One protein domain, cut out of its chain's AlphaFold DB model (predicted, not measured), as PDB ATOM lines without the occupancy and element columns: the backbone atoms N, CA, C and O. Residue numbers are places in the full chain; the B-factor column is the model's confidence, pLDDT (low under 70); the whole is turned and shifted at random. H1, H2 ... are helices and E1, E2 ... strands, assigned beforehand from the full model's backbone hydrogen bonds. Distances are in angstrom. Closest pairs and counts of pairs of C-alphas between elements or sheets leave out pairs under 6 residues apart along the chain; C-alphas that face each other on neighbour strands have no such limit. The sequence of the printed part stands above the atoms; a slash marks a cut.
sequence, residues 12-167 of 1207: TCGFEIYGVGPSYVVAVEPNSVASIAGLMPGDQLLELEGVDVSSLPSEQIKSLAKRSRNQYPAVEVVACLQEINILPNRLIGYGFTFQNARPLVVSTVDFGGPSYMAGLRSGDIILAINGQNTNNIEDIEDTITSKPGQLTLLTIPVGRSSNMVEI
ATOM      1  N   THR A  12      12.084 -38.095 -16.908       74.62
ATOM      2  CA  THR A  12      11.454 -39.078 -15.996       74.62
ATOM      3  C   THR A  12      10.565 -38.474 -14.905       74.62
ATOM      4  O   THR A  12       9.905 -39.217 -14.187       74.62
ATOM      5  N   CYS A  13      10.535 -37.148 -14.774       72.88
ATOM      6  CA  CYS A  13       9.563 -36.403 -13.973       72.88
ATOM      7  C   CYS A  13       8.444 -35.793 -14.843       72.88
ATOM      8  O   CYS A  13       7.541 -35.165 -14.298       72.88
ATOM      9  N   GLY A  14       8.511 -35.965 -16.169       76.50
ATOM     10  CA  GLY A  14       7.597 -35.397 -17.161       76.50
ATOM     11  C   GLY A  14       7.834 -33.921 -17.479       76.50
ATOM     12  O   GLY A  14       6.875 -33.179 -17.652       76.50
ATOM     13  N   PHE A  15       9.091 -33.465 -17.546       84.81
ATOM     14  CA  PHE A  15       9.407 -32.132 -18.077       84.81
ATOM     15  C   PHE A  15      10.698 -32.092 -18.901       84.81
ATOM     16  O   PHE A  15      11.573 -32.954 -18.777       84.81
ATOM     17  N   GLU A  16      10.821 -31.071 -19.748       83.56
ATOM     18  CA  GLU A  16      11.996 -30.800 -20.576       83.56
ATOM     19  C   GLU A  16      12.608 -29.437 -20.249       83.56
ATOM     20  O   GLU A  16      11.883 -28.461 -20.068       83.56
ATOM     21  N   ILE A  17      13.946 -29.364 -20.233       86.12
ATOM     22  CA  ILE A  17      14.692 -28.112 -20.034       86.12
ATOM     23  C   ILE A  17      15.694 -27.853 -21.164       86.12
ATOM     24  O   ILE A  17      16.381 -28.777 -21.630       86.12
ATOM     25  N   TYR A  18      15.805 -26.581 -21.547       81.44
ATOM     26  CA  TYR A  18      16.646 -26.076 -22.631       81.44
ATOM     27  C   TYR A  18      17.328 -24.760 -22.224       81.44
ATOM     28  O   TYR A  18      16.706 -23.898 -21.605       81.44
ATOM     29  N   GLY A  19      18.601 -24.597 -22.583       78.06
ATOM     30  CA  GLY A  19      19.343 -23.355 -22.360       78.06
ATOM     31  C   GLY A  19      20.845 -23.506 -22.590       78.06
ATOM     32  O   GLY A  19      21.452 -24.490 -22.172       78.06
ATOM     33  N   VAL A  20      21.450 -22.510 -23.243       70.31
ATOM     34  CA  VAL A  20      22.912 -22.393 -23.470       70.31
ATOM     35  C   VAL A  20      23.597 -21.435 -22.478       70.31
ATOM     36  O   VAL A  20      24.760 -21.082 -22.644       70.31
ATOM     37  N   GLY A  21      22.862 -21.028 -21.445       66.25
ATOM     38  CA  GLY A  21      23.277 -20.193 -20.318       66.25
ATOM     39  C   GLY A  21      22.237 -20.408 -19.217       66.25
ATOM     40  O   GLY A  21      22.104 -21.557 -18.809       66.25
ATOM     41  N   PRO A  22      21.424 -19.413 -18.808       76.62
ATOM     42  CA  PRO A  22      20.218 -19.705 -18.026       76.62
ATOM     43  C   PRO A  22      19.365 -20.782 -18.719       76.62
ATOM     44  O   PRO A  22      19.247 -20.803 -19.950       76.62
ATOM     45  N   SER A  23      18.808 -21.697 -17.926       81.81
ATOM     46  CA  SER A  23      18.031 -22.842 -18.408       81.81
ATOM     47  C   SER A  23      16.560 -22.698 -18.052       81.81
ATOM     48  O   SER A  23      16.227 -22.388 -16.911       81.81
ATOM     49  N   TYR A  24      15.688 -22.992 -19.013       84.31
ATOM     50  CA  TYR A  24      14.242 -22.843 -18.882       84.31
ATOM     51  C   TYR A  24      13.528 -24.174 -19.102       84.31
ATOM     52  O   TYR A  24      13.949 -24.983 -19.933       84.31
ATOM     53  N   VAL A  25      12.423 -24.382 -18.390       81.69
ATOM     54  CA  VAL A  25      11.438 -25.428 -18.667       81.69
ATOM     55  C   VAL A  25      10.704 -25.063 -19.953       81.69
ATOM     56  O   VAL A  25      10.139 -23.978 -20.064       81.69
ATOM     57  N   VAL A  26      10.706 -25.957 -20.940       79.69
ATOM     58  CA  VAL A  26      10.099 -25.702 -22.264       79.69
ATOM     59  C   VAL A  26       8.900 -26.596 -22.565       79.69
ATOM     60  O   VAL A  26       8.074 -26.250 -23.402       79.69
ATOM     61  N   ALA A  27       8.758 -27.706 -21.843       78.06
ATOM     62  CA  ALA A  27       7.570 -28.546 -21.865       78.06
ATOM     63  C   ALA A  27       7.374 -29.213 -20.500       78.06
ATOM     64  O   ALA A  27       8.350 -29.578 -19.841       78.06
ATOM     65  N   VAL A  28       6.114 -29.402 -20.107       79.44
ATOM     66  CA  VAL A  28       5.695 -30.206 -18.953       79.44
ATOM     67  C   VAL A  28       4.549 -31.101 -19.422       79.44
ATOM     68  O   VAL A  28       3.606 -30.631 -20.056       79.44
ATOM     69  N   GLU A  29       4.652 -32.397 -19.155       78.62
ATOM     70  CA  GLU A  29       3.646 -33.396 -19.509       78.62
ATOM     71  C   GLU A  29       2.457 -33.302 -18.530       78.62
ATOM     72  O   GLU A  29       2.678 -33.334 -17.314       78.62
ATOM     73  N   PRO A  30       1.200 -33.194 -19.000       71.94
ATOM     74  CA  PRO A  30       0.036 -33.129 -18.116       71.94
ATOM     75  C   PRO A  30      -0.069 -34.344 -17.186       71.94
ATOM     76  O   PRO A  30       0.145 -35.477 -17.614       71.94
ATOM     77  N   ASN A  31      -0.437 -34.113 -15.922       70.19
ATOM     78  CA  ASN A  31      -0.540 -35.135 -14.863       70.19
ATOM     79  C   ASN A  31       0.783 -35.852 -14.509       70.19
ATOM     80  O   ASN A  31       0.771 -36.852 -13.791       70.19
ATOM     81  N   SER A  32       1.926 -35.358 -14.992       77.00
ATOM     82  CA  SER A  32       3.247 -35.842 -14.580       77.00
ATOM     83  C   SER A  32       3.630 -35.398 -13.168       77.00
ATOM     84  O   SER A  32       3.016 -34.506 -12.584       77.00
ATOM     85  N   VAL A  33       4.713 -35.972 -12.636       70.00
ATOM     86  CA  VAL A  33       5.274 -35.595 -11.329       70.00
ATOM     87  C   VAL A  33       5.622 -34.100 -11.272       70.00
ATOM     88  O   VAL A  33       5.353 -33.455 -10.265       70.00
ATOM     89  N   ALA A  34       6.166 -33.530 -12.351       74.19
ATOM     90  CA  ALA A  34       6.472 -32.104 -12.438       74.19
ATOM     91  C   ALA A  34       5.213 -31.227 -12.552       74.19
ATOM     92  O   ALA A  34       5.134 -30.192 -11.893       74.19
ATOM     93  N   SER A  35       4.205 -31.668 -13.317       71.31
ATOM     94  CA  SER A  35       2.901 -30.993 -13.397       71.31
ATOM     95  C   SER A  35       2.183 -30.968 -12.043       71.31
ATOM     96  O   SER A  35       1.614 -29.944 -11.681       71.31
ATOM     97  N   ILE A  36       2.236 -32.067 -11.282       69.25
ATOM     98  CA  ILE A  36       1.647 -32.174  -9.937       69.25
ATOM     99  C   ILE A  36       2.423 -31.317  -8.924       69.25
ATOM    100  O   ILE A  36       1.822 -30.749  -8.018       69.25
ATOM    101  N   ALA A  37       3.740 -31.173  -9.097       64.44
ATOM    102  CA  ALA A  37       4.578 -30.307  -8.267       64.44
ATOM    103  C   ALA A  37       4.479 -28.801  -8.620       64.44
ATOM    104  O   ALA A  37       5.164 -27.990  -8.004       64.44
ATOM    105  N   GLY A  38       3.640 -28.410  -9.590       66.00
ATOM    106  CA  GLY A  38       3.383 -27.004  -9.939       66.00
ATOM    107  C   GLY A  38       4.397 -26.353 -10.891       66.00
ATOM    108  O   GLY A  38       4.385 -25.128 -11.037       66.00
ATOM    109  N   LEU A  39       5.253 -27.150 -11.540       73.19
ATOM    110  CA  LEU A  39       6.212 -26.686 -12.548       73.19
ATOM    111  C   LEU A  39       5.506 -26.373 -13.879       73.19
ATOM    112  O   LEU A  39       4.658 -27.150 -14.327       73.19
ATOM    113  N   MET A  40       5.883 -25.280 -14.546       74.25
ATOM    114  CA  MET A  40       5.245 -24.804 -15.778       74.25
ATOM    115  C   MET A  40       6.246 -24.585 -16.930       74.25
ATOM    116  O   MET A  40       7.405 -24.235 -16.700       74.25
ATOM    117  N   PRO A  41       5.824 -24.724 -18.204       76.62
ATOM    118  CA  PRO A  41       6.596 -24.216 -19.337       76.62
ATOM    119  C   PRO A  41       6.801 -22.699 -19.213       76.62
ATOM    120  O   PRO A  41       5.840 -21.964 -19.001       76.62
ATOM    121  N   GLY A  42       8.042 -22.236 -19.370       69.69
ATOM    122  CA  GLY A  42       8.454 -20.845 -19.159       69.69
ATOM    123  C   GLY A  42       9.216 -20.585 -17.856       69.69
ATOM    124  O   GLY A  42       9.792 -19.507 -17.712       69.69
ATOM    125  N   ASP A  43       9.261 -21.544 -16.932       80.88
ATOM    126  CA  ASP A  43       9.991 -21.421 -15.667       80.88
ATOM    127  C   ASP A  43      11.517 -21.473 -15.880       80.88
ATOM    128  O   ASP A  43      12.043 -22.442 -16.428       80.88
ATOM    129  N   GLN A  44      12.257 -20.454 -15.432       82.25
ATOM    130  CA  GLN A  44      13.721 -20.481 -15.353       82.25
ATOM    131  C   GLN A  44      14.164 -21.231 -14.095       82.25
ATOM    132  O   GLN A  44      13.668 -20.957 -13.004       82.25
ATOM    133  N   LEU A  45      15.140 -22.128 -14.236       80.38
ATOM    134  CA  LEU A  45      15.778 -22.814 -13.115       80.38
ATOM    135  C   LEU A  45      16.789 -21.872 -12.449       80.38
ATOM    136  O   LEU A  45      17.697 -21.376 -13.117       80.38
ATOM    137  N   LEU A  46      16.632 -21.644 -11.143       79.06
ATOM    138  CA  LEU A  46      17.513 -20.799 -10.333       79.06
ATOM    139  C   LEU A  46      18.423 -21.623  -9.421       79.06
ATOM    140  O   LEU A  46      19.619 -21.354  -9.357       79.06
ATOM    141  N   GLU A  47      17.885 -22.646  -8.757       81.00
ATOM    142  CA  GLU A  47      18.632 -23.472  -7.803       81.00
ATOM    143  C   GLU A  47      18.364 -24.971  -8.013       81.00
ATOM    144  O   GLU A  47      17.278 -25.360  -8.445       81.00
ATOM    145  N   LEU A  48      19.352 -25.812  -7.697       82.31
ATOM    146  CA  LEU A  48      19.252 -27.270  -7.672       82.31
ATOM    147  C   LEU A  48      19.933 -27.816  -6.401       82.31
ATOM    148  O   LEU A  48      21.154 -27.749  -6.281       82.31
ATOM    149  N   GLU A  49      19.160 -28.379  -5.469       76.81
ATOM    150  CA  GLU A  49      19.642 -28.915  -4.174       76.81
ATOM    151  C   GLU A  49      20.563 -27.969  -3.352       76.81
ATOM    152  O   GLU A  49      21.579 -28.419  -2.813       76.81
ATOM    153  N   GLY A  50      20.254 -26.671  -3.231       69.44
ATOM    154  CA  GLY A  50      21.104 -25.712  -2.503       69.44
ATOM    155  C   GLY A  50      22.280 -25.155  -3.316       69.44
ATOM    156  O   GLY A  50      23.183 -24.537  -2.750       69.44
ATOM    157  N   VAL A  51      22.315 -25.406  -4.629       75.00
ATOM    158  CA  VAL A  51      23.353 -24.922  -5.550       75.00
ATOM    159  C   VAL A  51      22.733 -23.996  -6.591       75.00
ATOM    160  O   VAL A  51      21.857 -24.419  -7.345       75.00
ATOM    161  N   ASP A  52      23.229 -22.761  -6.679       80.12
ATOM    162  CA  ASP A  52      22.883 -21.818  -7.749       80.12
ATOM    163  C   ASP A  52      23.186 -22.429  -9.129       80.12
ATOM    164  O   ASP A  52      24.322 -22.799  -9.444       80.12
ATOM    165  N   VAL A  53      22.143 -22.541  -9.951       81.62
ATOM    166  CA  VAL A  53      22.203 -22.978 -11.352       81.62
ATOM    167  C   VAL A  53      21.651 -21.922 -12.315       81.62
ATOM    168  O   VAL A  53      21.531 -22.198 -13.509       81.62
ATOM    169  N   SER A  54      21.358 -20.710 -11.830       77.06
ATOM    170  CA  SER A  54      20.657 -19.632 -12.548       77.06
ATOM    171  C   SER A  54      21.298 -19.218 -13.877       77.06
ATOM    172  O   SER A  54      20.618 -18.686 -14.756       77.06
ATOM    173  N   SER A  55      22.595 -19.491 -14.042       76.81
ATOM    174  CA  SER A  55      23.399 -19.205 -15.235       76.81
ATOM    175  C   SER A  55      23.900 -20.455 -15.980       76.81
ATOM    176  O   SER A  55      24.592 -20.316 -16.993       76.81
ATOM    177  N   LEU A  56      23.576 -21.668 -15.509       81.00
ATOM    178  CA  LEU A  56      24.164 -22.919 -16.003       81.00
ATOM    179  C   LEU A  56      23.350 -23.574 -17.138       81.00
ATOM    180  O   LEU A  56      22.140 -23.780 -16.993       81.00
ATOM    181  N   PRO A  57      24.004 -23.997 -18.240       84.25
ATOM    182  CA  PRO A  57      23.324 -24.568 -19.400       84.25
ATOM    183  C   PRO A  57      22.703 -25.938 -19.102       84.25
ATOM    184  O   PRO A  57      23.167 -26.686 -18.234       84.25
ATOM    185  N   SER A  58      21.693 -26.315 -19.890       83.12
ATOM    186  CA  SER A  58      20.794 -27.436 -19.586       83.12
ATOM    187  C   SER A  58      21.513 -28.768 -19.377       83.12
ATOM    188  O   SER A  58      21.108 -29.566 -18.531       83.12
ATOM    189  N   GLU A  59      22.605 -29.012 -20.104       84.94
ATOM    190  CA  GLU A  59      23.396 -30.243 -19.985       84.94
ATOM    191  C   GLU A  59      24.262 -30.286 -18.721       84.94
ATOM    192  O   GLU A  59      24.525 -31.371 -18.197       84.94
ATOM    193  N   GLN A  60      24.658 -29.131 -18.178       82.81
ATOM    194  CA  GLN A  60      25.342 -29.065 -16.888       82.81
ATOM    195  C   GLN A  60      24.356 -29.297 -15.741       82.81
ATOM    196  O   GLN A  60      24.658 -30.112 -14.872       82.81
ATOM    197  N   ILE A  61      23.148 -28.717 -15.789       83.56
ATOM    198  CA  ILE A  61      22.088 -28.991 -14.799       83.56
ATOM    199  C   ILE A  61      21.684 -30.474 -14.830       83.56
ATOM    200  O   ILE A  61      21.721 -31.140 -13.796       83.56
ATOM    201  N   LYS A  62      21.432 -31.053 -16.016       85.19
ATOM    202  CA  LYS A  62      21.200 -32.507 -16.185       85.19
ATOM    203  C   LYS A  62      22.356 -33.356 -15.640       85.19
ATOM    204  O   LYS A  62      22.134 -34.481 -15.198       85.19
ATOM    205  N   SER A  63      23.586 -32.844 -15.662       82.12
ATOM    206  CA  SER A  63      24.773 -33.523 -15.124       82.12
ATOM    207  C   SER A  63      25.004 -33.281 -13.628       82.12
ATOM    208  O   SER A  63      25.738 -34.044 -13.005       82.12
ATOM    209  N   LEU A  64      24.411 -32.248 -13.027       81.38
ATOM    210  CA  LEU A  64      24.350 -32.045 -11.574       81.38
ATOM    211  C   LEU A  64      23.252 -32.930 -10.967       81.38
ATOM    212  O   LEU A  64      23.543 -33.709 -10.067       81.38
ATOM    213  N   ALA A  65      22.058 -32.949 -11.566       76.69
ATOM    214  CA  ALA A  65      20.947 -33.827 -11.183       76.69
ATOM    215  C   ALA A  65      21.262 -35.334 -11.304       76.69
ATOM    216  O   ALA A  65      20.656 -36.154 -10.629       76.69
ATOM    217  N   LYS A  66      22.243 -35.732 -12.129       75.06
ATOM    218  CA  LYS A  66      22.769 -37.116 -12.177       75.06
ATOM    219  C   LYS A  66      23.773 -37.448 -11.061       75.06
ATOM    220  O   LYS A  66      24.258 -38.576 -10.997       75.06
ATOM    221  N   ARG A  67      24.133 -36.468 -10.226       68.19
ATOM    222  CA  ARG A  67      25.063 -36.579  -9.087       68.19
ATOM    223  C   ARG A  67      24.402 -36.240  -7.742       68.19
ATOM    224  O   ARG A  67      25.089 -36.308  -6.723       68.19
ATOM    225  N   SER A  68      23.105 -35.920  -7.733       65.88
ATOM    226  CA  SER A  68      22.306 -35.776  -6.515       65.88
ATOM    227  C   SER A  68      22.319 -37.066  -5.694       65.88
ATOM    228  O   SER A  68      22.519 -38.170  -6.212       65.88
ATOM    229  N   ARG A  69      22.083 -36.942  -4.384       59.19
ATOM    230  CA  ARG A  69      21.818 -38.112  -3.524       59.19
ATOM    231  C   ARG A  69      20.335 -38.483  -3.505       59.19
ATOM    232  O   ARG A  69      20.009 -39.636  -3.226       59.19
ATOM    233  N   ASN A  70      19.462 -37.531  -3.825       58.84
ATOM    234  CA  ASN A  70      18.024 -37.741  -3.922       58.84
ATOM    235  C   ASN A  70      17.641 -38.248  -5.318       58.84
ATOM    236  O   ASN A  70      18.205 -37.820  -6.326       58.84
ATOM    237  N   GLN A  71      16.650 -39.144  -5.374       56.28
ATOM    238  CA  GLN A  71      16.101 -39.686  -6.626       56.28
ATOM    239  C   GLN A  71      15.408 -38.608  -7.478       56.28
ATOM    240  O   GLN A  71      15.374 -38.714  -8.703       56.28
ATOM    241  N   TYR A  72      14.887 -37.575  -6.817       64.38
ATOM    242  CA  TYR A  72      14.319 -36.375  -7.417       64.38
ATOM    243  C   TYR A  72      14.972 -35.172  -6.717       64.38
ATOM    244  O   TYR A  72      14.715 -34.975  -5.529       64.38
ATOM    245  N   PRO A  73      15.874 -34.426  -7.379       68.62
ATOM    246  CA  PRO A  73      16.460 -33.224  -6.793       68.62
ATOM    247  C   PRO A  73      15.417 -32.101  -6.709       68.62
ATOM    248  O   PRO A  73      14.583 -31.958  -7.606       68.62
ATOM    249  N   ALA A  74      15.478 -31.302  -5.642       73.25
ATOM    250  CA  ALA A  74      14.652 -30.105  -5.485       73.25
ATOM    251  C   ALA A  74      15.134 -28.978  -6.412       73.25
ATOM    252  O   ALA A  74      16.342 -28.853  -6.639       73.25
ATOM    253  N   VAL A  75      14.202 -28.172  -6.931       75.25
ATOM    254  CA  VAL A  75      14.476 -27.097  -7.900       75.25
ATOM    255  C   VAL A  75      13.771 -25.805  -7.461       75.25
ATOM    256  O   VAL A  75      12.556 -25.816  -7.270       75.25
ATOM    257  N   GLU A  76      14.499 -24.690  -7.330       74.69
ATOM    258  CA  GLU A  76      13.879 -23.353  -7.225       74.69
ATOM    259  C   GLU A  76      13.706 -22.767  -8.632       74.69
ATOM    260  O   GLU A  76      14.635 -22.820  -9.447       74.69
ATOM    261  N   VAL A  77      12.525 -22.207  -8.920       81.00
ATOM    262  CA  VAL A  77      12.187 -21.654 -10.238       81.00
ATOM    263  C   VAL A  77      11.477 -20.300 -10.181       81.00
ATOM    264  O   VAL A  77      10.835 -19.947  -9.188       81.00
ATOM    265  N   VAL A  78      11.553 -19.558 -11.291       72.00
ATOM    266  CA  VAL A  78      10.810 -18.308 -11.521       72.00
ATOM    267  C   VAL A  78      10.210 -18.272 -12.931       72.00
ATOM    268  O   VAL A  78      10.899 -18.542 -13.914       72.00
ATOM    269  N   ALA A  79       8.930 -17.920 -13.052       71.44
ATOM    270  CA  ALA A  79       8.244 -17.847 -14.341       71.44
ATOM    271  C   ALA A  79       8.782 -16.682 -15.197       71.44
ATOM    272  O   ALA A  79       8.787 -15.535 -14.759       71.44
ATOM    273  N   CYS A  80       9.215 -16.969 -16.429       70.62
ATOM    274  CA  CYS A  80       9.823 -15.998 -17.352       70.62
ATOM    275  C   CYS A  80       9.034 -15.843 -18.669       70.62
ATOM    276  O   CYS A  80       9.615 -15.620 -19.733       70.62
ATOM    277  N   LEU A  81       7.708 -15.993 -18.613       75.69
ATOM    278  CA  LEU A  81       6.821 -15.899 -19.777       75.69
ATOM    279  C   LEU A  81       6.564 -14.447 -20.208       75.69
ATOM    280  O   LEU A  81       6.261 -13.587 -19.385       75.69
ATOM    281  N   GLN A  82       6.583 -14.200 -21.519       74.38
ATOM    282  CA  GLN A  82       6.095 -12.964 -22.134       74.38
ATOM    283  C   GLN A  82       5.124 -13.287 -23.281       74.38
ATOM    284  O   GLN A  82       5.489 -13.970 -24.241       74.38
ATOM    285  N   GLU A  83       3.900 -12.756 -23.217       79.19
ATOM    286  CA  GLU A  83       2.980 -12.734 -24.360       79.19
ATOM    287  C   GLU A  83       3.319 -11.553 -25.288       79.19
ATOM    288  O   GLU A  83       3.547 -10.429 -24.836       79.19
ATOM    289  N   ILE A  84       3.372 -11.804 -26.596       79.88
ATOM    290  CA  ILE A  84       3.720 -10.829 -27.633       79.88
ATOM    291  C   ILE A  84       2.628 -10.839 -28.705       79.88
ATOM    292  O   ILE A  84       2.361 -11.867 -29.321       79.88
ATOM    293  N   ASN A  85       2.013  -9.682 -28.956       82.88
ATOM    294  CA  ASN A  85       0.935  -9.522 -29.933       82.88
ATOM    295  C   ASN A  85       1.422  -8.742 -31.162       82.88
ATOM    296  O   ASN A  85       1.911  -7.620 -31.042       82.88
ATOM    297  N   ILE A  86       1.291  -9.343 -32.348       82.38
ATOM    298  CA  ILE A  86       1.917  -8.878 -33.593       82.38
ATOM    299  C   ILE A  86       0.852  -8.688 -34.676       82.38
ATOM    300  O   ILE A  86       0.071  -9.594 -34.965       82.38
ATOM    301  N   LEU A  87       0.828  -7.511 -35.304       77.81
ATOM    302  CA  LEU A  87      -0.073  -7.197 -36.418       77.81
ATOM    303  C   LEU A  87       0.677  -7.286 -37.764       77.81
ATOM    304  O   LEU A  87       1.779  -6.748 -37.873       77.81
ATOM    305  N   PRO A  88       0.115  -7.929 -38.802       75.69
ATOM    306  CA  PRO A  88       0.819  -8.181 -40.053       75.69
ATOM    307  C   PRO A  88       0.888  -6.930 -40.935       75.69
ATOM    308  O   PRO A  88      -0.098  -6.223 -41.154       75.69
ATOM    309  N   ASN A  89       2.058  -6.690 -41.520       73.50
ATOM    310  CA  ASN A  89       2.277  -5.669 -42.536       73.50
ATOM    311  C   ASN A  89       2.033  -6.258 -43.937       73.50
ATOM    312  O   ASN A  89       2.586  -7.297 -44.296       73.50
ATOM    313  N   ARG A  90       1.254  -5.550 -44.766       59.78
ATOM    314  CA  ARG A  90       0.868  -5.959 -46.132       59.78
ATOM    315  C   ARG A  90       2.030  -6.239 -47.099       59.78
ATOM    316  O   ARG A  90       1.773  -6.806 -48.154       59.78
ATOM    317  N   LEU A  91       3.261  -5.822 -46.787       55.81
ATOM    318  CA  LEU A  91       4.438  -6.009 -47.651       55.81
ATOM    319  C   LEU A  91       5.478  -7.012 -47.122       55.81
ATOM    320  O   LEU A  91       6.286  -7.485 -47.915       55.81
ATOM    321  N   ILE A  92       5.484  -7.315 -45.818       64.44
ATOM    322  CA  ILE A  92       6.526  -8.143 -45.159       64.44
ATOM    323  C   ILE A  92       5.959  -9.164 -44.152       64.44
ATOM    324  O   ILE A  92       6.702  -9.769 -43.383       64.44
ATOM    325  N   GLY A  93       4.637  -9.357 -44.120       76.69
ATOM    326  CA  GLY A  93       3.983 -10.227 -43.142       76.69
ATOM    327  C   GLY A  93       4.252  -9.750 -41.713       76.69
ATOM    328  O   GLY A  93       4.172  -8.556 -41.425       76.69
ATOM    329  N   TYR A  94       4.582 -10.677 -40.816       78.62
ATOM    330  CA  TYR A  94       4.932 -10.361 -39.427       78.62
ATOM    331  C   TYR A  94       6.395  -9.891 -39.263       78.62
ATOM    332  O   TYR A  94       6.700  -9.187 -38.306       78.62
ATOM    333  N   GLY A  95       7.290 -10.203 -40.209       76.12
ATOM    334  CA  GLY A  95       8.696  -9.775 -40.176       76.12
ATOM    335  C   GLY A  95       9.585 -10.553 -39.194       76.12
ATOM    336  O   GLY A  95      10.355  -9.950 -38.445       76.12
ATOM    337  N   PHE A  96       9.453 -11.882 -39.147       84.50
ATOM    338  CA  PHE A  96      10.363 -12.782 -38.428       84.50
ATOM    339  C   PHE A  96      10.406 -14.174 -39.070       84.50
ATOM    340  O   PHE A  96       9.499 -14.548 -39.812       84.50
ATOM    341  N   THR A  97      11.437 -14.949 -38.739       79.25
ATOM    342  CA  THR A  97      11.565 -16.377 -39.071       79.25
ATOM    343  C   THR A  97      11.965 -17.174 -37.827       79.25
ATOM    344  O   THR A  97      12.504 -16.612 -36.873       79.25
ATOM    345  N   PHE A  98      11.751 -18.491 -37.830       77.75
ATOM    346  CA  PHE A  98      12.186 -19.415 -36.769       77.75
ATOM    347  C   PHE A  98      13.110 -20.517 -37.317       77.75
ATOM    348  O   PHE A  98      13.361 -20.581 -38.523       77.75
ATOM    349  N   GLN A  99      13.704 -21.327 -36.439       70.44
ATOM    350  CA  GLN A  99      14.378 -22.580 -36.802       70.44
ATOM    351  C   GLN A  99      13.420 -23.754 -36.571       70.44
ATOM    352  O   GLN A  99      12.794 -23.811 -35.513       70.44
ATOM    353  N   ASN A 100      13.353 -24.713 -37.503       60.00
ATOM    354  CA  ASN A 100      12.611 -25.967 -37.305       60.00
ATOM    355  C   ASN A 100      13.381 -26.901 -36.356       60.00
ATOM    356  O   ASN A 100      14.096 -27.815 -36.764       60.00
ATOM    357  N   ALA A 101      13.239 -26.611 -35.063       60.41
ATOM    358  CA  ALA A 101      13.797 -27.327 -33.926       60.41
ATOM    359  C   ALA A 101      12.761 -27.388 -32.787       60.41
ATOM    360  O   ALA A 101      11.755 -26.682 -32.813       60.41
ATOM    361  N   ARG A 102      13.012 -28.221 -31.770       60.50
ATOM    362  CA  ARG A 102      12.290 -28.169 -30.490       60.50
ATOM    363  C   ARG A 102      13.259 -27.735 -29.376       60.50
ATOM    364  O   ARG A 102      14.304 -28.378 -29.244       60.50
ATOM    365  N   PRO A 103      12.936 -26.702 -28.577       67.06
ATOM    366  CA  PRO A 103      11.799 -25.786 -28.739       67.06
ATOM    367  C   PRO A 103      11.960 -24.897 -29.990       67.06
ATOM    368  O   PRO A 103      13.051 -24.828 -30.557       67.06
ATOM    369  N   LEU A 104      10.896 -24.207 -30.418       72.69
ATOM    370  CA  LEU A 104      10.985 -23.265 -31.540       72.69
ATOM    371  C   LEU A 104      11.757 -22.011 -31.126       72.69
ATOM    372  O   LEU A 104      11.367 -21.318 -30.188       72.69
ATOM    373  N   VAL A 105      12.829 -21.694 -31.854       79.69
ATOM    374  CA  VAL A 105      13.675 -20.516 -31.602       79.69
ATOM    375  C   VAL A 105      13.568 -19.542 -32.771       79.69
ATOM    376  O   VAL A 105      13.716 -19.938 -33.930       79.69
ATOM    377  N   VAL A 106      13.345 -18.260 -32.477       81.94
ATOM    378  CA  VAL A 106      13.325 -17.179 -33.470       81.94
ATOM    379  C   VAL A 106      14.716 -17.035 -34.094       81.94
ATOM    380  O   VAL A 106      15.696 -16.758 -33.402       81.94
ATOM    381  N   SER A 107      14.814 -17.232 -35.409       78.44
ATOM    382  CA  SER A 107      16.077 -17.267 -36.152       78.44
ATOM    383  C   SER A 107      16.491 -15.903 -36.689       78.44
ATOM    384  O   SER A 107      17.674 -15.577 -36.658       78.44
ATOM    385  N   THR A 108      15.532 -15.103 -37.161       77.50
ATOM    386  CA  THR A 108      15.740 -13.702 -37.551       77.50
ATOM    387  C   THR A 108      14.493 -12.877 -37.242       77.50
ATOM    388  O   THR A 108      13.385 -13.412 -37.178       77.50
ATOM    389  N   VAL A 109      14.669 -11.568 -37.063       82.00
ATOM    390  CA  VAL A 109      13.576 -10.592 -36.959       82.00
ATOM    391  C   VAL A 109      13.944  -9.387 -37.816       82.00
ATOM    392  O   VAL A 109      15.047  -8.854 -37.682       82.00
ATOM    393  N   ASP A 110      13.036  -8.949 -38.685       75.88
ATOM    394  CA  ASP A 110      13.272  -7.809 -39.570       75.88
ATOM    395  C   ASP A 110      13.368  -6.517 -38.757       75.88
ATOM    396  O   ASP A 110      12.428  -6.122 -38.065       75.88
ATOM    397  N   PHE A 111      14.506  -5.825 -38.845       67.06
ATOM    398  CA  PHE A 111      14.745  -4.599 -38.087       67.06
ATOM    399  C   PHE A 111      13.760  -3.492 -38.499       67.06
ATOM    400  O   PHE A 111      13.797  -2.996 -39.626       67.06
ATOM    401  N   GLY A 112      12.880  -3.093 -37.574       63.56
ATOM    402  CA  GLY A 112      11.773  -2.168 -37.847       63.56
ATOM    403  C   GLY A 112      10.532  -2.809 -38.492       63.56
ATOM    404  O   GLY A 112       9.586  -2.093 -38.811       63.56
ATOM    405  N   GLY A 113      10.510  -4.134 -38.670       73.88
ATOM    406  CA  GLY A 113       9.315  -4.905 -39.015       73.88
ATOM    407  C   GLY A 113       8.387  -5.133 -37.806       73.88
ATOM    408  O   GLY A 113       8.775  -4.845 -36.668       73.88
ATOM    409  N   PRO A 114       7.161  -5.657 -38.013       77.38
ATOM    410  CA  PRO A 114       6.159  -5.751 -36.950       77.38
ATOM    411  C   PRO A 114       6.604  -6.550 -35.725       77.38
ATOM    412  O   PRO A 114       6.450  -6.058 -34.611       77.38
ATOM    413  N   SER A 115       7.228  -7.719 -35.899       81.88
ATOM    414  CA  SER A 115       7.765  -8.508 -34.785       81.88
ATOM    415  C   SER A 115       8.842  -7.763 -33.991       81.88
ATOM    416  O   SER A 115       8.856  -7.827 -32.763       81.88
ATOM    417  N   TYR A 116       9.704  -6.985 -34.660       78.00
ATOM    418  CA  TYR A 116      10.702  -6.157 -33.978       78.00
ATOM    419  C   TYR A 116      10.042  -5.052 -33.142       78.00
ATOM    420  O   TYR A 116      10.455  -4.807 -32.005       78.00
ATOM    421  N   MET A 117       8.997  -4.415 -33.681       72.50
ATOM    422  CA  MET A 117       8.216  -3.390 -32.977       72.50
ATOM    423  C   MET A 117       7.385  -3.964 -31.820       72.50
ATOM    424  O   MET A 117       7.276  -3.313 -30.788       72.50
ATOM    425  N   ALA A 118       6.868  -5.188 -31.954       74.56
ATOM    426  CA  ALA A 118       6.150  -5.911 -30.900       74.56
ATOM    427  C   ALA A 118       7.068  -6.438 -29.773       74.56
ATOM    428  O   ALA A 118       6.582  -6.915 -28.753       74.56
ATOM    429  N   GLY A 119       8.393  -6.341 -29.937       72.38
ATOM    430  CA  GLY A 119       9.384  -6.673 -28.909       72.38
ATOM    431  C   GLY A 119      10.099  -8.015 -29.085       72.38
ATOM    432  O   GLY A 119      11.048  -8.269 -28.347       72.38
ATOM    433  N   LEU A 120       9.722  -8.826 -30.081       80.56
ATOM    434  CA  LEU A 120      10.358 -10.114 -30.387       80.56
ATOM    435  C   LEU A 120      11.806  -9.915 -30.869       80.56
ATOM    436  O   LEU A 120      12.090  -8.989 -31.640       80.56
ATOM    437  N   ARG A 121      12.735 -10.776 -30.447       82.81
ATOM    438  CA  ARG A 121      14.152 -10.744 -30.840       82.81
ATOM    439  C   ARG A 121      14.620 -12.100 -31.366       82.81
ATOM    440  O   ARG A 121      14.025 -13.141 -31.110       82.81
ATOM    441  N   SER A 122      15.716 -12.077 -32.123       79.38
ATOM    442  CA  SER A 122      16.423 -13.301 -32.503       79.38
ATOM    443  C   SER A 122      16.925 -14.007 -31.242       79.38
ATOM    444  O   SER A 122      17.475 -13.356 -30.358       79.38
ATOM    445  N   GLY A 123      16.766 -15.329 -31.177       72.25
ATOM    446  CA  GLY A 123      17.119 -16.142 -30.012       72.25
ATOM    447  C   GLY A 123      16.002 -16.317 -28.977       72.25
ATOM    448  O   GLY A 123      16.143 -17.185 -28.119       72.25
ATOM    449  N   ASP A 124      14.895 -15.570 -29.059       82.81
ATOM    450  CA  ASP A 124      13.731 -15.805 -28.194       82.81
ATOM    451  C   ASP A 124      13.060 -17.150 -28.534       82.81
ATOM    452  O   ASP A 124      13.062 -17.593 -29.688       82.81
ATOM    453  N   ILE A 125      12.490 -17.810 -27.524       80.88
ATOM    454  CA  ILE A 125      11.851 -19.128 -27.659       80.88
ATOM    455  C   ILE A 125      10.334 -18.947 -27.720       80.88
ATOM    456  O   ILE A 125       9.781 -18.218 -26.902       80.88
ATOM    457  N   ILE A 126       9.653 -19.626 -28.643       80.81
ATOM    458  CA  ILE A 126       8.187 -19.640 -28.749       80.81
ATOM    459  C   ILE A 126       7.656 -20.947 -28.145       80.81
ATOM    460  O   ILE A 126       8.141 -22.026 -28.476       80.81
ATOM    461  N   LEU A 127       6.655 -20.837 -27.266       76.19
ATOM    462  CA  LEU A 127       5.998 -21.962 -26.586       76.19
ATOM    463  C   LEU A 127       4.566 -22.196 -27.085       76.19
ATOM    464  O   LEU A 127       4.137 -23.343 -27.209       76.19
ATOM    465  N   ALA A 128       3.834 -21.124 -27.408       75.62
ATOM    466  CA  ALA A 128       2.492 -21.203 -27.984       75.62
ATOM    467  C   ALA A 128       2.249 -20.105 -29.029       75.62
ATOM    468  O   ALA A 128       2.836 -19.026 -28.958       75.62
ATOM    469  N   ILE A 129       1.361 -20.385 -29.984       76.25
ATOM    470  CA  ILE A 129       0.965 -19.489 -31.076       76.25
ATOM    471  C   ILE A 129      -0.562 -19.484 -31.153       76.25
ATOM    472  O   ILE A 129      -1.180 -20.535 -31.303       76.25
ATOM    473  N   ASN A 130      -1.188 -18.314 -31.008       75.75
ATOM    474  CA  ASN A 130      -2.645 -18.134 -30.939       75.75
ATOM    475  C   ASN A 130      -3.326 -19.088 -29.926       75.75
ATOM    476  O   ASN A 130      -4.409 -19.618 -30.175       75.75
ATOM    477  N   GLY A 131      -2.659 -19.346 -28.796       66.31
ATOM    478  CA  GLY A 131      -3.106 -20.279 -27.753       66.31
ATOM    479  C   GLY A 131      -2.859 -21.769 -28.037       66.31
ATOM    480  O   GLY A 131      -3.104 -22.589 -27.157       66.31
ATOM    481  N   GLN A 132      -2.349 -22.144 -29.215       67.94
ATOM    482  CA  GLN A 132      -1.956 -23.523 -29.532       67.94
ATOM    483  C   GLN A 132      -0.503 -23.779 -29.118       67.94
ATOM    484  O   GLN A 132       0.390 -23.007 -29.463       67.94
ATOM    485  N   ASN A 133      -0.252 -24.862 -28.378       65.62
ATOM    486  CA  ASN A 133       1.092 -25.251 -27.937       65.62
ATOM    487  C   ASN A 133       1.933 -25.738 -29.135       65.62
ATOM    488  O   ASN A 133       1.450 -26.521 -29.952       65.62
ATOM    489  N   THR A 134       3.196 -25.312 -29.221       62.75
ATOM    490  CA  THR A 134       4.106 -25.504 -30.373       62.75
ATOM    491  C   THR A 134       4.615 -26.942 -30.605       62.75
ATOM    492  O   THR A 134       5.659 -27.168 -31.218       62.75
ATOM    493  N   ASN A 135       3.878 -27.949 -30.135       57.78
ATOM    494  CA  ASN A 135       4.287 -29.350 -30.199       57.78
ATOM    495  C   ASN A 135       4.256 -29.941 -31.617       57.78
ATOM    496  O   ASN A 135       5.055 -30.835 -31.899       57.78
ATOM    497  N   ASN A 136       3.386 -29.464 -32.514       57.03
ATOM    498  CA  ASN A 136       3.399 -29.855 -33.926       57.03
ATOM    499  C   ASN A 136       3.894 -28.694 -34.798       57.03
ATOM    500  O   ASN A 136       3.456 -27.564 -34.612       57.03
ATOM    501  N   ILE A 137       4.818 -28.969 -35.720       55.41
ATOM    502  CA  ILE A 137       5.491 -27.936 -36.529       55.41
ATOM    503  C   ILE A 137       4.699 -27.626 -37.807       55.41
ATOM    504  O   ILE A 137       4.614 -26.469 -38.209       55.41
ATOM    505  N   GLU A 138       4.071 -28.635 -38.411       59.59
ATOM    506  CA  GLU A 138       3.331 -28.486 -39.673       59.59
ATOM    507  C   GLU A 138       2.097 -27.576 -39.489       59.59
ATOM    508  O   GLU A 138       1.905 -26.629 -40.251       59.59
ATOM    509  N   ASP A 139       1.359 -27.746 -38.383       57.69
ATOM    510  CA  ASP A 139       0.217 -26.893 -38.006       57.69
ATOM    511  C   ASP A 139       0.592 -25.403 -37.828       57.69
ATOM    512  O   ASP A 139      -0.276 -24.527 -37.884       57.69
ATOM    513  N   ILE A 140       1.869 -25.086 -37.581       61.69
ATOM    514  CA  ILE A 140       2.343 -23.726 -37.280       61.69
ATOM    515  C   ILE A 140       2.614 -22.931 -38.552       61.69
ATOM    516  O   ILE A 140       2.195 -21.774 -38.640       61.69
ATOM    517  N   GLU A 141       3.270 -23.539 -39.543       63.59
ATOM    518  CA  GLU A 141       3.452 -22.911 -40.856       63.59
ATOM    519  C   GLU A 141       2.079 -22.643 -41.502       63.59
ATOM    520  O   GLU A 141       1.834 -21.531 -41.982       63.59
ATOM    521  N   ASP A 142       1.127 -23.575 -41.371       62.94
ATOM    522  CA  ASP A 142      -0.267 -23.383 -41.793       62.94
ATOM    523  C   ASP A 142      -1.023 -22.338 -40.948       62.94
ATOM    524  O   ASP A 142      -1.772 -21.528 -41.501       62.94
ATOM    525  N   THR A 143      -0.820 -22.268 -39.629       62.06
ATOM    526  CA  THR A 143      -1.455 -21.235 -38.777       62.06
ATOM    527  C   THR A 143      -0.969 -19.825 -39.124       62.06
ATOM    528  O   THR A 143      -1.768 -18.887 -39.155       62.06
ATOM    529  N   ILE A 144       0.323 -19.661 -39.425       66.75
ATOM    530  CA  ILE A 144       0.916 -18.370 -39.811       66.75
ATOM    531  C   ILE A 144       0.502 -17.971 -41.239       66.75
ATOM    532  O   ILE A 144       0.303 -16.784 -41.509       66.75
ATOM    533  N   THR A 145       0.336 -18.945 -42.141       60.00
ATOM    534  CA  THR A 145       0.081 -18.708 -43.574       60.00
ATOM    535  C   THR A 145      -1.409 -18.603 -43.926       60.00
ATOM    536  O   THR A 145      -1.782 -17.807 -44.788       60.00
ATOM    537  N   SER A 146      -2.288 -19.368 -43.270       51.34
ATOM    538  CA  SER A 146      -3.695 -19.508 -43.688       51.34
ATOM    539  C   SER A 146      -4.577 -18.283 -43.415       51.34
ATOM    540  O   SER A 146      -5.565 -18.080 -44.127       51.34
ATOM    541  N   LYS A 147      -4.253 -17.449 -42.411       51.16
ATOM    542  CA  LYS A 147      -4.993 -16.213 -42.086       51.16
ATOM    543  C   LYS A 147      -4.060 -15.104 -41.560       51.16
ATOM    544  O   LYS A 147      -3.616 -15.194 -40.417       51.16
ATOM    545  N   PRO A 148      -3.827 -14.008 -42.310       59.91
ATOM    546  CA  PRO A 148      -3.079 -12.847 -41.821       59.91
ATOM    547  C   PRO A 148      -3.937 -11.983 -40.873       59.91
ATOM    548  O   PRO A 148      -4.412 -10.908 -41.241       59.91
ATOM    549  N   GLY A 149      -4.177 -12.492 -39.662       67.50
ATOM    550  CA  GLY A 149      -4.823 -11.788 -38.547       67.50
ATOM    551  C   GLY A 149      -3.809 -11.245 -37.535       67.50
ATOM    552  O   GLY A 149      -2.622 -11.164 -37.824       67.50
ATOM    553  N   GLN A 150      -4.261 -10.886 -36.332       76.88
ATOM    554  CA  GLN A 150      -3.346 -10.674 -35.204       76.88
ATOM    555  C   GLN A 150      -2.720 -12.017 -34.798       76.88
ATOM    556  O   GLN A 150      -3.430 -13.017 -34.702       76.88
ATOM    557  N   LEU A 151      -1.407 -12.026 -34.573       79.88
ATOM    558  CA  LEU A 151      -0.634 -13.193 -34.159       79.88
ATOM    559  C   LEU A 151      -0.176 -13.005 -32.711       79.88
ATOM    560  O   LEU A 151       0.590 -12.087 -32.416       79.88
ATOM    561  N   THR A 152      -0.641 -13.872 -31.820       80.38
ATOM    562  CA  THR A 152      -0.281 -13.882 -30.399       80.38
ATOM    563  C   THR A 152       0.747 -14.980 -30.152       80.38
ATOM    564  O   THR A 152       0.468 -16.152 -30.400       80.38
ATOM    565  N   LEU A 153       1.936 -14.626 -29.669       81.50
ATOM    566  CA  LEU A 153       3.009 -15.560 -29.326       81.50
ATOM    567  C   LEU A 153       3.195 -15.596 -27.807       81.50
ATOM    568  O   LEU A 153       3.393 -14.549 -27.195       81.50
ATOM    569  N   LEU A 154       3.211 -16.783 -27.203       78.75
ATOM    570  CA  LEU A 154       3.727 -16.972 -25.847       78.75
ATOM    571  C   LEU A 154       5.211 -17.330 -25.943       78.75
ATOM    572  O   LEU A 154       5.564 -18.299 -26.621       78.75
ATOM    573  N   THR A 155       6.071 -16.548 -25.294       80.69
ATOM    574  CA  THR A 155       7.524 -16.588 -25.513       80.69
ATOM    575  C   THR A 155       8.342 -16.591 -24.224       80.69
ATOM    576  O   THR A 155       7.868 -16.145 -23.180       80.69
ATOM    577  N   ILE A 156       9.589 -17.064 -24.316       78.38
ATOM    578  CA  ILE A 156      10.643 -16.856 -23.315       78.38
ATOM    579  C   ILE A 156      11.676 -15.878 -23.915       78.38
ATOM    580  O   ILE A 156      12.256 -16.195 -24.963       78.38
ATOM    581  N   PRO A 157      11.939 -14.713 -23.290       72.19
ATOM    582  CA  PRO A 157      12.803 -13.664 -23.836       72.19
ATOM    583  C   PRO A 157      14.300 -13.937 -23.582       72.19
ATOM    584  O   PRO A 157      14.974 -13.221 -22.835       72.19
ATOM    585  N   VAL A 158      14.833 -14.993 -24.200       66.19
ATOM    586  CA  VAL A 158      16.217 -15.471 -24.007       66.19
ATOM    587  C   VAL A 158      17.265 -14.537 -24.642       66.19
ATOM    588  O   VAL A 158      18.404 -14.477 -24.171       66.19
ATOM    589  N   GLY A 159      16.903 -13.743 -25.658       53.44
ATOM    590  CA  GLY A 159      17.835 -12.904 -26.429       53.44
ATOM    591  C   GLY A 159      18.475 -11.716 -25.687       53.44
ATOM    592  O   GLY A 159      19.177 -10.918 -26.310       53.44
ATOM    593  N   ARG A 160      18.243 -11.553 -24.375       56.56
ATOM    594  CA  ARG A 160      18.677 -10.380 -23.581       56.56
ATOM    595  C   ARG A 160      20.004 -10.560 -22.827       56.56
ATOM    596  O   ARG A 160      20.464  -9.620 -22.187       56.56
ATOM    597  N   SER A 161      20.641 -11.731 -22.911       39.97
ATOM    598  CA  SER A 161      21.942 -11.983 -22.265       39.97
ATOM    599  C   SER A 161      23.112 -11.292 -22.989       39.97
ATOM    600  O   SER A 161      23.162 -11.225 -24.221       39.97
ATOM    601  N   SER A 162      24.082 -10.796 -22.213       38.78
ATOM    602  CA  SER A 162      25.071  -9.767 -22.588       38.78
ATOM    603  C   SER A 162      25.930 -10.048 -23.830       38.78
ATOM    604  O   SER A 162      26.493  -9.117 -24.405       38.78
ATOM    605  N   ASN A 163      26.027 -11.304 -24.275       36.56
ATOM    606  CA  ASN A 163      26.891 -11.705 -25.389       36.56
ATOM    607  C   ASN A 163      26.246 -11.543 -26.780       36.56
ATOM    608  O   ASN A 163      26.974 -11.355 -27.756       36.56
ATOM    609  N   MET A 164      24.909 -11.535 -26.914       32.09
ATOM    610  CA  MET A 164      24.279 -11.274 -28.226       32.09
ATOM    611  C   MET A 164      24.416  -9.813 -28.669       32.09
ATOM    612  O   MET A 164      24.563  -9.547 -29.863       32.09
ATOM    613  N   VAL A 165      24.524  -8.881 -27.715       35.75
ATOM    614  CA  VAL A 165      24.887  -7.476 -27.975       35.75
ATOM    615  C   VAL A 165      26.233  -7.373 -28.708       35.75
ATOM    616  O   VAL A 165      26.441  -6.447 -29.492       35.75
ATOM    617  N   GLU A 166      27.153  -8.322 -28.509       33.66
ATOM    618  CA  GLU A 166      28.428  -8.338 -29.226       33.66
ATOM    619  C   GLU A 166      28.318  -8.900 -30.656       33.66
ATOM    620  O   GLU A 166      29.078  -8.487 -31.534       33.66
ATOM    621  N   ILE A 167      27.344  -9.776 -30.929       34.75
ATOM    622  CA  ILE A 167      27.071 -10.299 -32.277       34.75
ATOM    623  C   ILE A 167      26.379  -9.231 -33.133       34.75
ATOM    624  O   ILE A 167      26.826  -8.992 -34.256       34.75
TER     625      ILE A 167
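Overview. This is residues 12 to 167 of the 1207 residues of an uncharacterized protein of Lottia gigantea (UniProt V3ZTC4). Two lobes lie side by side along the longest axis, joined where strand E4 runs on into E5: the larger lobe is a five-stranded sheet curled like part of a barrel, with short H3 beside its strands and H4 grazing it, and the smaller holds two small two-stranded sheets, E1 with E2 and E3 with E4, with H1 and H2 near them. After E9 the printed part leads off through residues 157 to 163 to short H5. The printed part has 156 residues, with five named helices and nine named strands in the order E1 E2 H1 E3 H2 E4 E5 E6 E7 H3 E8 H4 E9 H5; under half of the residues are in named elements, and the class is mixed, helices and strands. The large sheet has the order E5, E9, E8, E7, E6, all antiparallel. The whole is compact, with a radius of gyration of the C-alphas of 16.8 A, and spans 57 by 39 by 22 A.

Arrangement. The largest sheet has edge strands E5, residues 82 to 86, and E6, residues 96 to 99, and inner strands E9, residues 151 to 156, E8, residues 125 to 129, and E7, residues 104 to 109. It is strongly twisted and curled: its strands' lines turn by 128 degrees from edge to edge, and the way across it by 95 degrees. N 84 and O 153 of E5 and E9 are 2.8 A apart, and N 127 and O 154 of E8 and E9 also 2.8 A, within hydrogen-bond range. E7 pairs in a staggered way, with E8 over residues 104 to 105, where N 126 and O 104 are 2.9 A apart, and with E6 over residues 105 to 109, where N 107 and O 97 are 2.8 A apart; E6 and E7 form a hairpin. H3, residues 114 to 117, is on the sheet at a height of 5.0 A, over none of the strands; its closest C-alpha to E5 is Ser 115, 6.0 A from Ile 86. H4, residues 138 to 146, only grazes the sheet, with residues 140 to 144. E4, residues 75 to 79, runs on into E5 at 30 degrees and is the antiparallel neighbour of E3, residues 43 to 48; N 44 and O 78 are 2.8 A apart. E1, residues 15 to 18, and E2, residues 24 to 28, form a hairpin, with N 16 and O 27 2.9 A apart. The closest C-alphas of E2 and E3, Tyr 24 and Gln 44, are 4.3 A apart, and those of E2 and E8, Val 26 and Leu 127, 7.0 A. The closest C-alphas of E1 and H2, residues 58 to 65, are those of Tyr 18 and Ser 58, 5.3 A apart; those of E2 and H1, residues 33 to 36, are Val 28 and Ser 35, 6.3 A apart. H5, residues 164 to 167, is not on the large sheet and is apart from H4. In H2 and H4 every O i to N i+4 pair is within hydrogen-bond range; H1, H3 and H5 are too short for such a pair.

Along the chain. E5 begins at C-alpha 82 at (6.095, -12.964, -22.134) and is 12.9 A long, E9 16.1 A, E7 14.0 A and E8 11.4 A. E1 begins at C-alpha 15 at (9.407, -32.132, -18.077). E3 measures 13.6 A, E4 12.9 A, H2 10.6 A and H4 12.1 A. H5 ends at C-alpha 167 at (27.071, -10.299, -32.277).

Size, cuts and confidence. The two C-alphas farthest apart are those of Arg 69 and Arg 90, at 57.3 A. The printed part has no cut and no long link. The mean pLDDT of the printed part is 71.7; 51 residues are under 70, among them residues 67 to 73, 131 to 149 and 158 to 167, and the mean of H5 is 34.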